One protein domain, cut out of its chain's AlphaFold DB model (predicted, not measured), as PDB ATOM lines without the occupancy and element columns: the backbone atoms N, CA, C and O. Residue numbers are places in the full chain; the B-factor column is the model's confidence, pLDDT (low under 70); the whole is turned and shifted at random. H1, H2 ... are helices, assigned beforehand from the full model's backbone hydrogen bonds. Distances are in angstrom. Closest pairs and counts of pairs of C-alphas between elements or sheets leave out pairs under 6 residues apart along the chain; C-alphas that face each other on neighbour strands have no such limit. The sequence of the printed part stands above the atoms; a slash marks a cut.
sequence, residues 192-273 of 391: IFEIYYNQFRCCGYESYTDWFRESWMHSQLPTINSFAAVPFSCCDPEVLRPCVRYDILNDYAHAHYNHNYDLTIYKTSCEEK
ATOM      1  N   ILE A 192     -51.883 -17.314  -1.148       46.12
ATOM      2  CA  ILE A 192     -51.800 -16.163  -2.080       46.12
ATOM      3  C   ILE A 192     -52.074 -14.796  -1.422       46.12
ATOM      4  O   ILE A 192     -51.690 -13.767  -1.969       46.12
ATOM      5  N   PHE A 193     -52.674 -14.730  -0.230       43.78
ATOM      6  CA  PHE A 193     -53.253 -13.464   0.258       43.78
ATOM      7  C   PHE A 193     -52.493 -12.727   1.375       43.78
ATOM      8  O   PHE A 193     -52.990 -11.715   1.865       43.78
ATOM      9  N   GLU A 194     -51.295 -13.176   1.761       43.84
ATOM     10  CA  GLU A 194     -50.400 -12.379   2.627       43.84
ATOM     11  C   GLU A 194     -49.483 -11.427   1.840       43.84
ATOM     12  O   GLU A 194     -48.897 -10.522   2.422       43.84
ATOM     13  N   ILE A 195     -49.423 -11.550   0.509       44.19
ATOM     14  CA  ILE A 195     -48.526 -10.753  -0.346       44.19
ATOM     15  C   ILE A 195     -49.064  -9.329  -0.607       44.19
ATOM     16  O   ILE A 195     -48.328  -8.460  -1.063       44.19
ATOM     17  N   TYR A 196     -50.330  -9.029  -0.292       48.44
ATOM     18  CA  TYR A 196     -50.997  -7.845  -0.848       48.44
ATOM     19  C   TYR A 196     -51.536  -6.838   0.167       48.44
ATOM     20  O   TYR A 196     -52.712  -6.478   0.155       48.44
ATOM     21  N   TYR A 197     -50.666  -6.365   1.056       50.16
ATOM     22  CA  TYR A 197     -51.011  -5.313   2.016       50.16
ATOM     23  C   TYR A 197     -49.961  -4.205   2.097       50.16
ATOM     24  O   TYR A 197     -49.555  -3.787   3.180       50.16
ATOM     25  N   ASN A 198     -49.580  -3.654   0.945       51.41
ATOM     26  CA  ASN A 198     -48.927  -2.351   0.931       51.41
ATOM     27  C   ASN A 198     -49.991  -1.280   1.187       51.41
ATOM     28  O   ASN A 198     -50.883  -1.048   0.373       51.41
ATOM     29  N   GLN A 199     -49.923  -0.654   2.364       64.88
ATOM     30  CA  GLN A 199     -50.648   0.583   2.642       64.88
ATOM     31  C   GLN A 199     -50.347   1.555   1.494       64.88
ATOM     32  O   GLN A 199     -49.186   1.703   1.113       64.88
ATOM     33  N   PHE A 200     -51.378   2.174   0.917       77.31
ATOM     34  CA  PHE A 200     -51.223   2.977  -0.294       77.31
ATOM     35  C   PHE A 200     -50.322   4.205  -0.101       77.31
ATOM     36  O   PHE A 200     -49.984   4.770  -1.120       77.31
ATOM     37  N   ARG A 201     -49.862   4.543   1.125       89.12
ATOM     38  CA  ARG A 201     -48.669   5.365   1.474       89.12
ATOM     39  C   ARG A 201     -48.216   6.295   0.350       89.12
ATOM     40  O   ARG A 201     -47.132   6.137  -0.220       89.12
ATOM     41  N   CYS A 202     -49.113   7.192  -0.018       94.06
ATOM     42  CA  CYS A 202     -48.964   8.090  -1.142       94.06
ATOM     43  C   CYS A 202     -49.601   9.426  -0.807       94.06
ATOM     44  O   CYS A 202     -50.485   9.509   0.048       94.06
ATOM     45  N   CYS A 203     -49.162  10.469  -1.500       95.75
ATOM     46  CA  CYS A 203     -49.746  11.790  -1.380       95.75
ATOM     47  C   CYS A 203     -49.981  12.397  -2.763       95.75
ATOM     48  O   CYS A 203     -49.074  12.446  -3.590       95.75
ATOM     49  N   GLY A 204     -51.213  12.861  -2.986       95.06
ATOM     50  CA  GLY A 204     -51.676  13.369  -4.280       95.06
ATOM     51  C   GLY A 204     -51.752  12.290  -5.363       95.06
ATOM     52  O   GLY A 204     -51.414  11.129  -5.125       95.06
ATOM     53  N   TYR A 205     -52.255  12.643  -6.544       94.94
ATOM     54  CA  TYR A 205     -52.412  11.681  -7.629       94.94
ATOM     55  C   TYR A 205     -51.093  11.485  -8.384       94.94
ATOM     56  O   TYR A 205     -50.538  10.394  -8.321       94.94
ATOM     57  N   GLU A 206     -50.564  12.519  -9.041       96.06
ATOM     58  CA  GLU A 206     -49.256  12.510  -9.722       96.06
ATOM     59  C   GLU A 206     -48.138  12.902  -8.757       96.06
ATOM     60  O   GLU A 206     -47.019  12.405  -8.868       96.06
ATOM     61  N   SER A 207     -48.441  13.777  -7.796       95.62
ATOM     62  CA  SER A 207     -47.501  14.262  -6.785       95.62
ATOM     63  C   SER A 207     -48.243  14.896  -5.610       95.62
ATOM     64  O   SER A 207     -49.371  15.365  -5.753       95.62
ATOM     65  N   TYR A 208     -47.583  15.020  -4.457       94.94
ATOM     66  CA  TYR A 208     -48.122  15.753  -3.309       94.94
ATOM     67  C   TYR A 208     -48.461  17.217  -3.641       94.94
ATOM     68  O   TYR A 208     -49.301  17.819  -2.974       94.94
ATOM     69  N   THR A 209     -47.840  17.777  -4.685       93.81
ATOM     70  CA  THR A 209     -48.092  19.137  -5.177       93.81
ATOM     71  C   THR A 209     -49.468  19.308  -5.822       93.81
ATOM     72  O   THR A 209     -49.917  20.441  -5.986       93.81
ATOM     73  N   ASP A 210     -50.179  18.220  -6.137       93.88
ATOM     74  CA  ASP A 210     -51.560  18.276  -6.630       93.88
ATOM     75  C   ASP A 210     -52.480  18.972  -5.621       93.88
ATOM     76  O   ASP A 210     -53.350  19.760  -5.991       93.88
ATOM     77  N   TRP A 211     -52.217  18.776  -4.328       93.19
ATOM     78  CA  TRP A 211     -52.937  19.446  -3.246       93.19
ATOM     79  C   TRP A 211     -52.702  20.954  -3.175       93.19
ATOM     80  O   TRP A 211     -53.434  21.645  -2.476       93.19
ATOM     81  N   PHE A 212     -51.703  21.485  -3.886       91.19
ATOM     82  CA  PHE A 212     -51.483  22.932  -3.964       91.19
ATOM     83  C   PHE A 212     -52.420  23.583  -4.982       91.19
ATOM     84  O   PHE A 212     -52.685  24.778  -4.901       91.19
ATOM     85  N   ARG A 213     -52.908  22.800  -5.951       89.19
ATOM     86  CA  ARG A 213     -53.870  23.245  -6.966       89.19
ATOM     87  C   ARG A 213     -55.302  23.058  -6.479       89.19
ATOM     88  O   ARG A 213     -56.151  23.907  -6.734       89.19
ATOM     89  N   GLU A 214     -55.550  21.971  -5.755       85.12
ATOM     90  CA  GLU A 214     -56.867  21.650  -5.213       85.12
ATOM     91  C   GLU A 214     -57.101  22.355  -3.871       85.12
ATOM     92  O   GLU A 214     -56.411  22.108  -2.881       85.12
ATOM     93  N   SER A 215     -58.112  23.224  -3.797       79.25
ATOM     94  CA  SER A 215     -58.503  23.865  -2.535       79.25
ATOM     95  C   SER A 215     -59.160  22.823  -1.630       79.25
ATOM     96  O   SER A 215     -60.353  22.580  -1.747       79.25
ATOM     97  N   TRP A 216     -58.399  22.197  -0.730       86.12
ATOM     98  CA  TRP A 216     -58.893  21.139   0.167       86.12
ATOM     99  C   TRP A 216     -59.301  21.643   1.568       86.12
ATOM    100  O   TRP A 216     -59.937  20.920   2.340       86.12
ATOM    101  N   MET A 217     -58.964  22.891   1.915       81.69
ATOM    102  CA  MET A 217     -59.328  23.525   3.190       81.69
ATOM    103  C   MET A 217     -60.633  24.328   3.076       81.69
ATOM    104  O   MET A 217     -60.884  25.004   2.077       81.69
ATOM    105  N   HIS A 218     -61.467  24.296   4.119       75.12
ATOM    106  CA  HIS A 218     -62.665  25.140   4.188       75.12
ATOM    107  C   HIS A 218     -62.268  26.618   4.348       75.12
ATOM    108  O   HIS A 218     -61.404  26.957   5.154       75.12
ATOM    109  N   SER A 219     -62.913  27.502   3.582       61.12
ATOM    110  CA  SER A 219     -62.530  28.904   3.334       61.12
ATOM    111  C   SER A 219     -62.685  29.873   4.516       61.12
ATOM    112  O   SER A 219     -62.707  31.082   4.309       61.12
ATOM    113  N   GLN A 220     -62.814  29.384   5.752       57.50
ATOM    114  CA  GLN A 220     -62.920  30.255   6.930       57.50
ATOM    115  C   GLN A 220     -61.570  30.836   7.370       57.50
ATOM    116  O   GLN A 220     -61.540  31.729   8.210       57.50
ATOM    117  N   LEU A 221     -60.464  30.365   6.792       56.75
ATOM    118  CA  LEU A 221     -59.159  30.986   6.964       56.75
ATOM    119  C   LEU A 221     -58.888  31.906   5.762       56.75
ATOM    120  O   LEU A 221     -58.724  31.407   4.642       56.75
ATOM    121  N   PRO A 222     -58.878  33.239   5.954       48.00
ATOM    122  CA  PRO A 222     -58.593  34.170   4.877       48.00
ATOM    123  C   PRO A 222     -57.164  33.928   4.380       48.00
ATOM    124  O   PRO A 222     -56.252  33.711   5.175       48.00
ATOM    125  N   THR A 223     -56.946  34.013   3.068       50.16
ATOM    126  CA  THR A 223     -55.614  34.160   2.440       50.16
ATOM    127  C   THR A 223     -54.643  32.965   2.484       50.16
ATOM    128  O   THR A 223     -53.448  33.160   2.305       50.16
ATOM    129  N   ILE A 224     -55.121  31.717   2.619       54.06
ATOM    130  CA  ILE A 224     -54.243  30.518   2.591       54.06
ATOM    131  C   ILE A 224     -54.026  29.925   1.174       54.06
ATOM    132  O   ILE A 224     -53.343  28.922   1.003       54.06
ATOM    133  N   ASN A 225     -54.537  30.555   0.111       49.19
ATOM    134  CA  ASN A 225     -54.437  30.020  -1.262       49.19
ATOM    135  C   ASN A 225     -53.002  29.948  -1.836       49.19
ATOM    136  O   ASN A 225     -52.824  29.470  -2.951       49.19
ATOM    137  N   SER A 226     -51.987  30.415  -1.107       54.72
ATOM    138  CA  SER A 226     -50.582  30.452  -1.538       54.72
ATOM    139  C   SER A 226     -49.646  29.534  -0.745       54.72
ATOM    140  O   SER A 226     -48.443  29.547  -0.995       54.72
ATOM    141  N   PHE A 227     -50.152  28.733   0.197       70.44
ATOM    142  CA  PHE A 227     -49.294  27.877   1.016       70.44
ATOM    143  C   PHE A 227     -49.207  26.472   0.432       70.44
ATOM    144  O   PHE A 227     -50.220  25.801   0.250       70.44
ATOM    145  N   ALA A 228     -47.980  26.020   0.166       87.50
ATOM    146  CA  ALA A 228     -47.666  24.637  -0.166       87.50
ATOM    147  C   ALA A 228     -48.093  23.720   0.993       87.50
ATOM    148  O   ALA A 228     -47.318  23.479   1.920       87.50
ATOM    149  N   ALA A 229     -49.354  23.280   0.975       91.06
ATOM    150  CA  ALA A 229     -49.999  22.569   2.067       91.06
ATOM    151  C   ALA A 229     -50.732  21.306   1.596       91.06
ATOM    152  O   ALA A 229     -51.320  21.272   0.517       91.06
ATOM    153  N   VAL A 230     -50.733  20.277   2.445       94.12
ATOM    154  CA  VAL A 230     -51.314  18.952   2.159       94.12
ATOM    155  C   VAL A 230     -52.209  18.466   3.305       94.12
ATOM    156  O   VAL A 230     -52.006  18.862   4.464       94.12
ATOM    157  N   PRO A 231     -53.203  17.602   3.029       94.12
ATOM    158  CA  PRO A 231     -54.044  17.034   4.073       94.12
ATOM    159  C   PRO A 231     -53.235  16.154   5.031       94.12
ATOM    160  O   PRO A 231     -52.156  15.653   4.717       94.12
ATOM    161  N   PHE A 232     -53.771  15.942   6.235       93.31
ATOM    162  CA  PHE A 232     -53.111  15.131   7.266       93.31
ATOM    163  C   PHE A 232     -52.869  13.679   6.837       93.31
ATOM    164  O   PHE A 232     -51.911  13.049   7.273       93.31
ATOM    165  N   SER A 233     -53.701  13.165   5.940       93.12
ATOM    166  CA  SER A 233     -53.575  11.836   5.352       93.12
ATOM    167  C   SER A 233     -52.295  11.615   4.540       93.12
ATOM    168  O   SER A 233     -51.904  10.466   4.354       93.12
ATOM    169  N   CYS A 234     -51.606  12.683   4.128       95.44
ATOM    170  CA  CYS A 234     -50.318  12.606   3.444       95.44
ATOM    171  C   CYS A 234     -49.109  12.397   4.368       95.44
ATOM    172  O   CYS A 234     -48.008  12.182   3.864       95.44
ATOM    173  N   CYS A 235     -49.273  12.502   5.688       95.38
ATOM    174  CA  CYS A 235     -48.166  12.381   6.632       95.38
ATOM    175  C   CYS A 235     -47.556  10.978   6.629       95.38
ATOM    176  O   CYS A 235     -48.279   9.982   6.724       95.38
ATOM    177  N   ASP A 236     -46.225  10.920   6.597       94.00
ATOM    178  CA  ASP A 236     -45.477   9.672   6.695       94.00
ATOM    179  C   ASP A 236     -45.145   9.369   8.169       94.00
ATOM    180  O   ASP A 236     -44.356  10.096   8.778       94.00
ATOM    181  N   PRO A 237     -45.739   8.324   8.777       90.69
ATOM    182  CA  PRO A 237     -45.492   7.980  10.173       90.69
ATOM    183  C   PRO A 237     -44.098   7.386  10.412       90.69
ATOM    184  O   PRO A 237     -43.716   7.214  11.567       90.69
ATOM    185  N   GLU A 238     -43.355   7.027   9.360       90.12
ATOM    186  CA  GLU A 238     -41.995   6.487   9.484       90.12
ATOM    187  C   GLU A 238     -40.961   7.593   9.721       90.12
ATOM    188  O   GLU A 238     -39.867   7.335  10.225       90.12
ATOM    189  N   VAL A 239     -41.322   8.844   9.427       91.81
ATOM    190  CA  VAL A 239     -40.488  10.005   9.713       91.81
ATOM    191  C   VAL A 239     -40.669  10.405  11.181       91.81
ATOM    192  O   VAL A 239     -41.741  10.826  11.598       91.81
ATOM    193  N   LEU A 240     -39.596  10.322  11.978       91.81
ATOM    194  CA  LEU A 240     -39.605  10.604  13.430       91.81
ATOM    195  C   LEU A 240     -39.860  12.079  13.802       91.81
ATOM    196  O   LEU A 240     -39.881  12.438  14.981       91.81
ATOM    197  N   ARG A 241     -40.030  12.950  12.810       92.00
ATOM    198  CA  ARG A 241     -40.281  14.380  12.985       92.00
ATOM    199  C   ARG A 241     -41.789  14.654  13.016       92.00
ATOM    200  O   ARG A 241     -42.530  13.997  12.289       92.00
ATOM    201  N   PRO A 242     -42.262  15.663  13.775       93.75
ATOM    202  CA  PRO A 242     -43.627  16.156  13.626       93.75
ATOM    203  C   PRO A 242     -43.961  16.449  12.158       93.75
ATOM    204  O   PRO A 242     -43.188  17.111  11.467       93.75
ATOM    205  N   CYS A 243     -45.109  15.958  11.691       95.25
ATOM    206  CA  CYS A 243     -45.502  16.117  10.296       95.25
ATOM    207  C   CYS A 243     -45.759  17.591   9.941       95.25
ATOM    208  O   CYS A 243     -46.702  18.216  10.439       95.25
ATOM    209  N   VAL A 244     -44.943  18.117   9.031       94.06
ATOM    210  CA  VAL A 244     -45.060  19.429   8.401       94.06
ATOM    211  C   VAL A 244     -46.074  19.346   7.257       94.06
ATOM    212  O   VAL A 244     -45.846  18.687   6.248       94.06
ATOM    213  N   ARG A 245     -47.222  20.011   7.428       92.50
ATOM    214  CA  ARG A 245     -48.342  19.999   6.462       92.50
ATOM    215  C   ARG A 245     -48.611  21.335   5.789       92.50
ATOM    216  O   ARG A 245     -49.415  21.387   4.867       92.50
ATOM    217  N   TYR A 246     -47.994  22.395   6.285       91.69
ATOM    218  CA  TYR A 246     -48.117  23.761   5.792       91.69
ATOM    219  C   TYR A 246     -46.710  24.284   5.556       91.69
ATOM    220  O   TYR A 246     -45.784  23.863   6.257       91.69
ATOM    221  N   ASP A 247     -46.559  25.185   4.586       90.31
ATOM    222  CA  ASP A 247     -45.257  25.761   4.245       90.31
ATOM    223  C   ASP A 247     -44.200  24.691   3.920       90.31
ATOM    224  O   ASP A 247     -43.023  24.828   4.236       90.31
ATOM    225  N   ILE A 248     -44.623  23.602   3.268       92.25
ATOM    226  CA  ILE A 248     -43.799  22.403   3.050       92.25
ATOM    227  C   ILE A 248     -42.571  22.705   2.181       92.25
ATOM    228  O   ILE A 248     -41.569  22.005   2.279       92.25
ATOM    229  N   LEU A 249     -42.642  23.740   1.340       92.94
ATOM    230  CA  LEU A 249     -41.544  24.190   0.478       92.94
ATOM    231  C   LEU A 249     -40.708  25.327   1.094       92.94
ATOM    232  O   LEU A 249     -39.770  25.798   0.458       92.94
ATOM    233  N   ASN A 250     -41.053  25.807   2.291       91.94
ATOM    234  CA  ASN A 250     -40.362  26.920   2.935       91.94
ATOM    235  C   ASN A 250     -39.440  26.410   4.052       91.94
ATOM    236  O   ASN A 250     -39.878  26.150   5.173       91.94
ATOM    237  N   ASP A 251     -38.145  26.332   3.752       91.56
ATOM    238  CA  ASP A 251     -37.103  25.877   4.688       91.56
ATOM    239  C   ASP A 251     -36.986  26.753   5.946       91.56
ATOM    240  O   ASP A 251     -36.524  26.298   6.990       91.56
ATOM    241  N   TYR A 252     -37.444  28.007   5.876       92.31
ATOM    242  CA  TYR A 252     -37.396  28.945   6.998       92.31
ATOM    243  C   TYR A 252     -38.631  28.876   7.900       92.31
ATOM    244  O   TYR A 252     -38.604  29.420   9.004       92.31
ATOM    245  N   ALA A 253     -39.711  28.224   7.458       89.00
ATOM    246  CA  ALA A 253     -40.941  28.121   8.244       89.00
ATOM    247  C   ALA A 253     -40.804  27.158   9.432       89.00
ATOM    248  O   ALA A 253     -41.517  27.296  10.426       89.00
ATOM    249  N   HIS A 254     -39.873  26.202   9.352       89.25
ATOM    250  CA  HIS A 254     -39.672  25.170  10.366       89.25
ATOM    251  C   HIS A 254     -38.190  25.077  10.726       89.25
ATOM    252  O   HIS A 254     -37.332  24.943   9.859       89.25
ATOM    253  N   ALA A 255     -37.865  25.127  12.019       91.69
ATOM    254  CA  ALA A 255     -36.475  25.063  12.465       91.69
ATOM    255  C   ALA A 255     -35.813  23.747  12.022       91.69
ATOM    256  O   ALA A 255     -36.352  22.671  12.285       91.69
ATOM    257  N   HIS A 256     -34.631  23.836  11.400       91.38
ATOM    258  CA  HIS A 256     -33.849  22.701  10.886       91.38
ATOM    259  C   HIS A 256     -34.575  21.855   9.828       91.38
ATOM    260  O   HIS A 256     -34.452  20.629   9.839       91.38
ATOM    261  N   TYR A 257     -35.407  22.458   8.985       93.50
ATOM    262  CA  TYR A 257     -36.146  21.757   7.939       93.50
ATOM    263  C   TYR A 257     -35.562  22.083   6.566       93.50
ATOM    264  O   TYR A 257     -35.390  23.249   6.228       93.50
ATOM    265  N   ASN A 258     -35.251  21.052   5.781       93.81
ATOM    266  CA  ASN A 258     -34.917  21.197   4.370       93.81
ATOM    267  C   ASN A 258     -35.893  20.372   3.529       93.81
ATOM    268  O   ASN A 258     -35.836  19.143   3.541       93.81
ATOM    269  N   HIS A 259     -36.758  21.031   2.761       92.56
ATOM    270  CA  HIS A 259     -37.787  20.383   1.943       92.56
ATOM    271  C   HIS A 259     -37.238  19.396   0.896       92.56
ATOM    272  O   HIS A 259     -37.984  18.564   0.392       92.56
ATOM    273  N   ASN A 260     -35.948  19.440   0.551       91.75
ATOM    274  CA  ASN A 260     -35.373  18.471  -0.386       91.75
ATOM    275  C   ASN A 260     -35.173  17.092   0.261       91.75
ATOM    276  O   ASN A 260     -35.373  16.057  -0.382       91.75
ATOM    277  N   TYR A 261     -34.811  17.060   1.547       92.25
ATOM    278  CA  TYR A 261     -34.409  15.829   2.235       92.25
ATOM    279  C   TYR A 261     -35.366  15.444   3.370       92.25
ATOM    280  O   TYR A 261     -35.715  14.268   3.477       92.25
ATOM    281  N   ASP A 262     -35.897  16.422   4.104       92.94
ATOM    282  CA  ASP A 262     -36.642  16.251   5.359       92.94
ATOM    283  C   ASP A 262     -38.171  16.289   5.203       92.94
ATOM    284  O   ASP A 262     -38.882  16.550   6.176       92.94
ATOM    285  N   LEU A 263     -38.707  16.043   4.000       95.00
ATOM    286  CA  LEU A 263     -40.159  15.942   3.802       95.00
ATOM    287  C   LEU A 263     -40.752  14.878   4.728       95.00
ATOM    288  O   LEU A 263     -40.397  13.704   4.656       95.00
ATOM    289  N   THR A 264     -41.712  15.291   5.549       95.56
ATOM    290  CA  THR A 264     -42.415  14.435   6.519       95.56
ATOM    291  C   THR A 264     -43.714  13.845   5.956       95.56
ATOM    292  O   THR A 264     -44.634  13.499   6.699       95.56
ATOM    293  N   ILE A 265     -43.844  13.835   4.634       96.12
ATOM    294  CA  ILE A 265     -45.023  13.376   3.901       96.12
ATOM    295  C   ILE A 265     -44.610  12.318   2.890       96.12
ATOM    296  O   ILE A 265     -43.448  12.266   2.481       96.12
ATOM    297  N   TYR A 266     -45.561  11.505   2.442       95.56
ATOM    298  CA  TYR A 266     -45.283  10.521   1.404       95.56
ATOM    299  C   TYR A 266     -44.815  11.210   0.118       95.56
ATOM    300  O   TYR A 266     -45.555  11.977  -0.498       95.56
ATOM    301  N   LYS A 267     -43.580  10.903  -0.300       93.62
ATOM    302  CA  LYS A 267     -43.008  11.365  -1.578       93.62
ATOM    303  C   LYS A 267     -43.588  10.603  -2.774       93.62
ATOM    304  O   LYS A 267     -43.598  11.125  -3.883       93.62
ATOM    305  N   THR A 268     -44.051   9.373  -2.550       93.75
ATOM    306  CA  THR A 268     -44.628   8.518  -3.591       93.75
ATOM    307  C   THR A 268     -46.015   9.010  -3.994       93.75
ATOM    308  O   THR A 268     -46.846   9.328  -3.139       93.75
ATOM    309  N   SER A 269     -46.289   9.024  -5.293       94.62
ATOM    310  CA  SER A 269     -47.592   9.423  -5.819       94.62
ATOM    311  C   SER A 269     -48.603   8.278  -5.774       94.62
ATOM    312  O   SER A 269     -48.242   7.094  -5.818       94.62
ATOM    313  N   CYS A 270     -49.895   8.600  -5.664       93.31
ATOM    314  CA  CYS A 270     -50.921   7.560  -5.660       93.31
ATOM    315  C   CYS A 270     -51.056   6.900  -7.036       93.31
ATOM    316  O   CYS A 270     -51.353   5.710  -7.107       93.31
ATOM    317  N   GLU A 271     -50.763   7.619  -8.120       93.31
ATOM    318  CA  GLU A 271     -50.671   7.056  -9.462       93.31
ATOM    319  C   GLU A 271     -49.580   5.983  -9.537       93.31
ATOM    320  O   GLU A 271     -49.837   4.901 -10.060       93.31
ATOM    321  N   GLU A 272     -48.390   6.228  -8.979       91.81
ATOM    322  CA  GLU A 272     -47.317   5.231  -8.949       91.81
ATOM    323  C   GLU A 272     -47.761   3.976  -8.185       91.81
ATOM    324  O   GLU A 272     -47.569   2.852  -8.651       91.81
ATOM    325  N   LYS A 273     -48.448   4.139  -7.051       88.31
ATOM    326  CA  LYS A 273     -48.993   3.006  -6.286       88.31
ATOM    327  C   LYS A 273     -50.081   2.247  -7.046       88.31
ATOM    328  O   LYS A 273     -50.081   1.020  -7.022       88.31
TER     329      LYS A 273
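What this domain is: This is residues 192 to 273 of the 391 residues of the protein "DgyrCDS3542" of Dimorphilus gyrociliatus (UniProt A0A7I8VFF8). There is little regular structure here: a body of wound loops, with residues 192 to 197 sticking out as a tail at one end of the longest axis and the loop tip 218 to 223 sticking out toward the other. The printed part has 82 residues, with two named helices, H1 then H2, holding only 8 of them, and no named strand; by these the class is all helix. It is only just loose, close to compact, with a radius of gyration of the C-alphas of 14.2 A, and its elongated outline spans 51 by 29 by 19 A.

Where its parts are: Start at C-alpha 192, at (-51.800, -16.163, -2.080); residues 192 to 209 hold no named element. At C-alpha 210, (-51.560, 18.276, -6.630), begins H1, residues 210 to 213, 5.5 A long. H2, residues 270 to 273, 5.0 A long, ends at C-alpha 273, (-48.993, 3.006, -6.286).

How they stand to each other: H1 and H2 are apart. Both are too short for an O i to N i+4 pair; each has its 1 O i to N i+3 pair within hydrogen-bond range.

The domain as a whole: Look for the farthest C-alphas at Ile 192 and Pro 222, 51.3 A apart. The link from H1 to H2 is long, 56 residues. The printed part has no cut. Confidence is low, with pLDDT under 70, at residues 192 to 199 and 219 to 226.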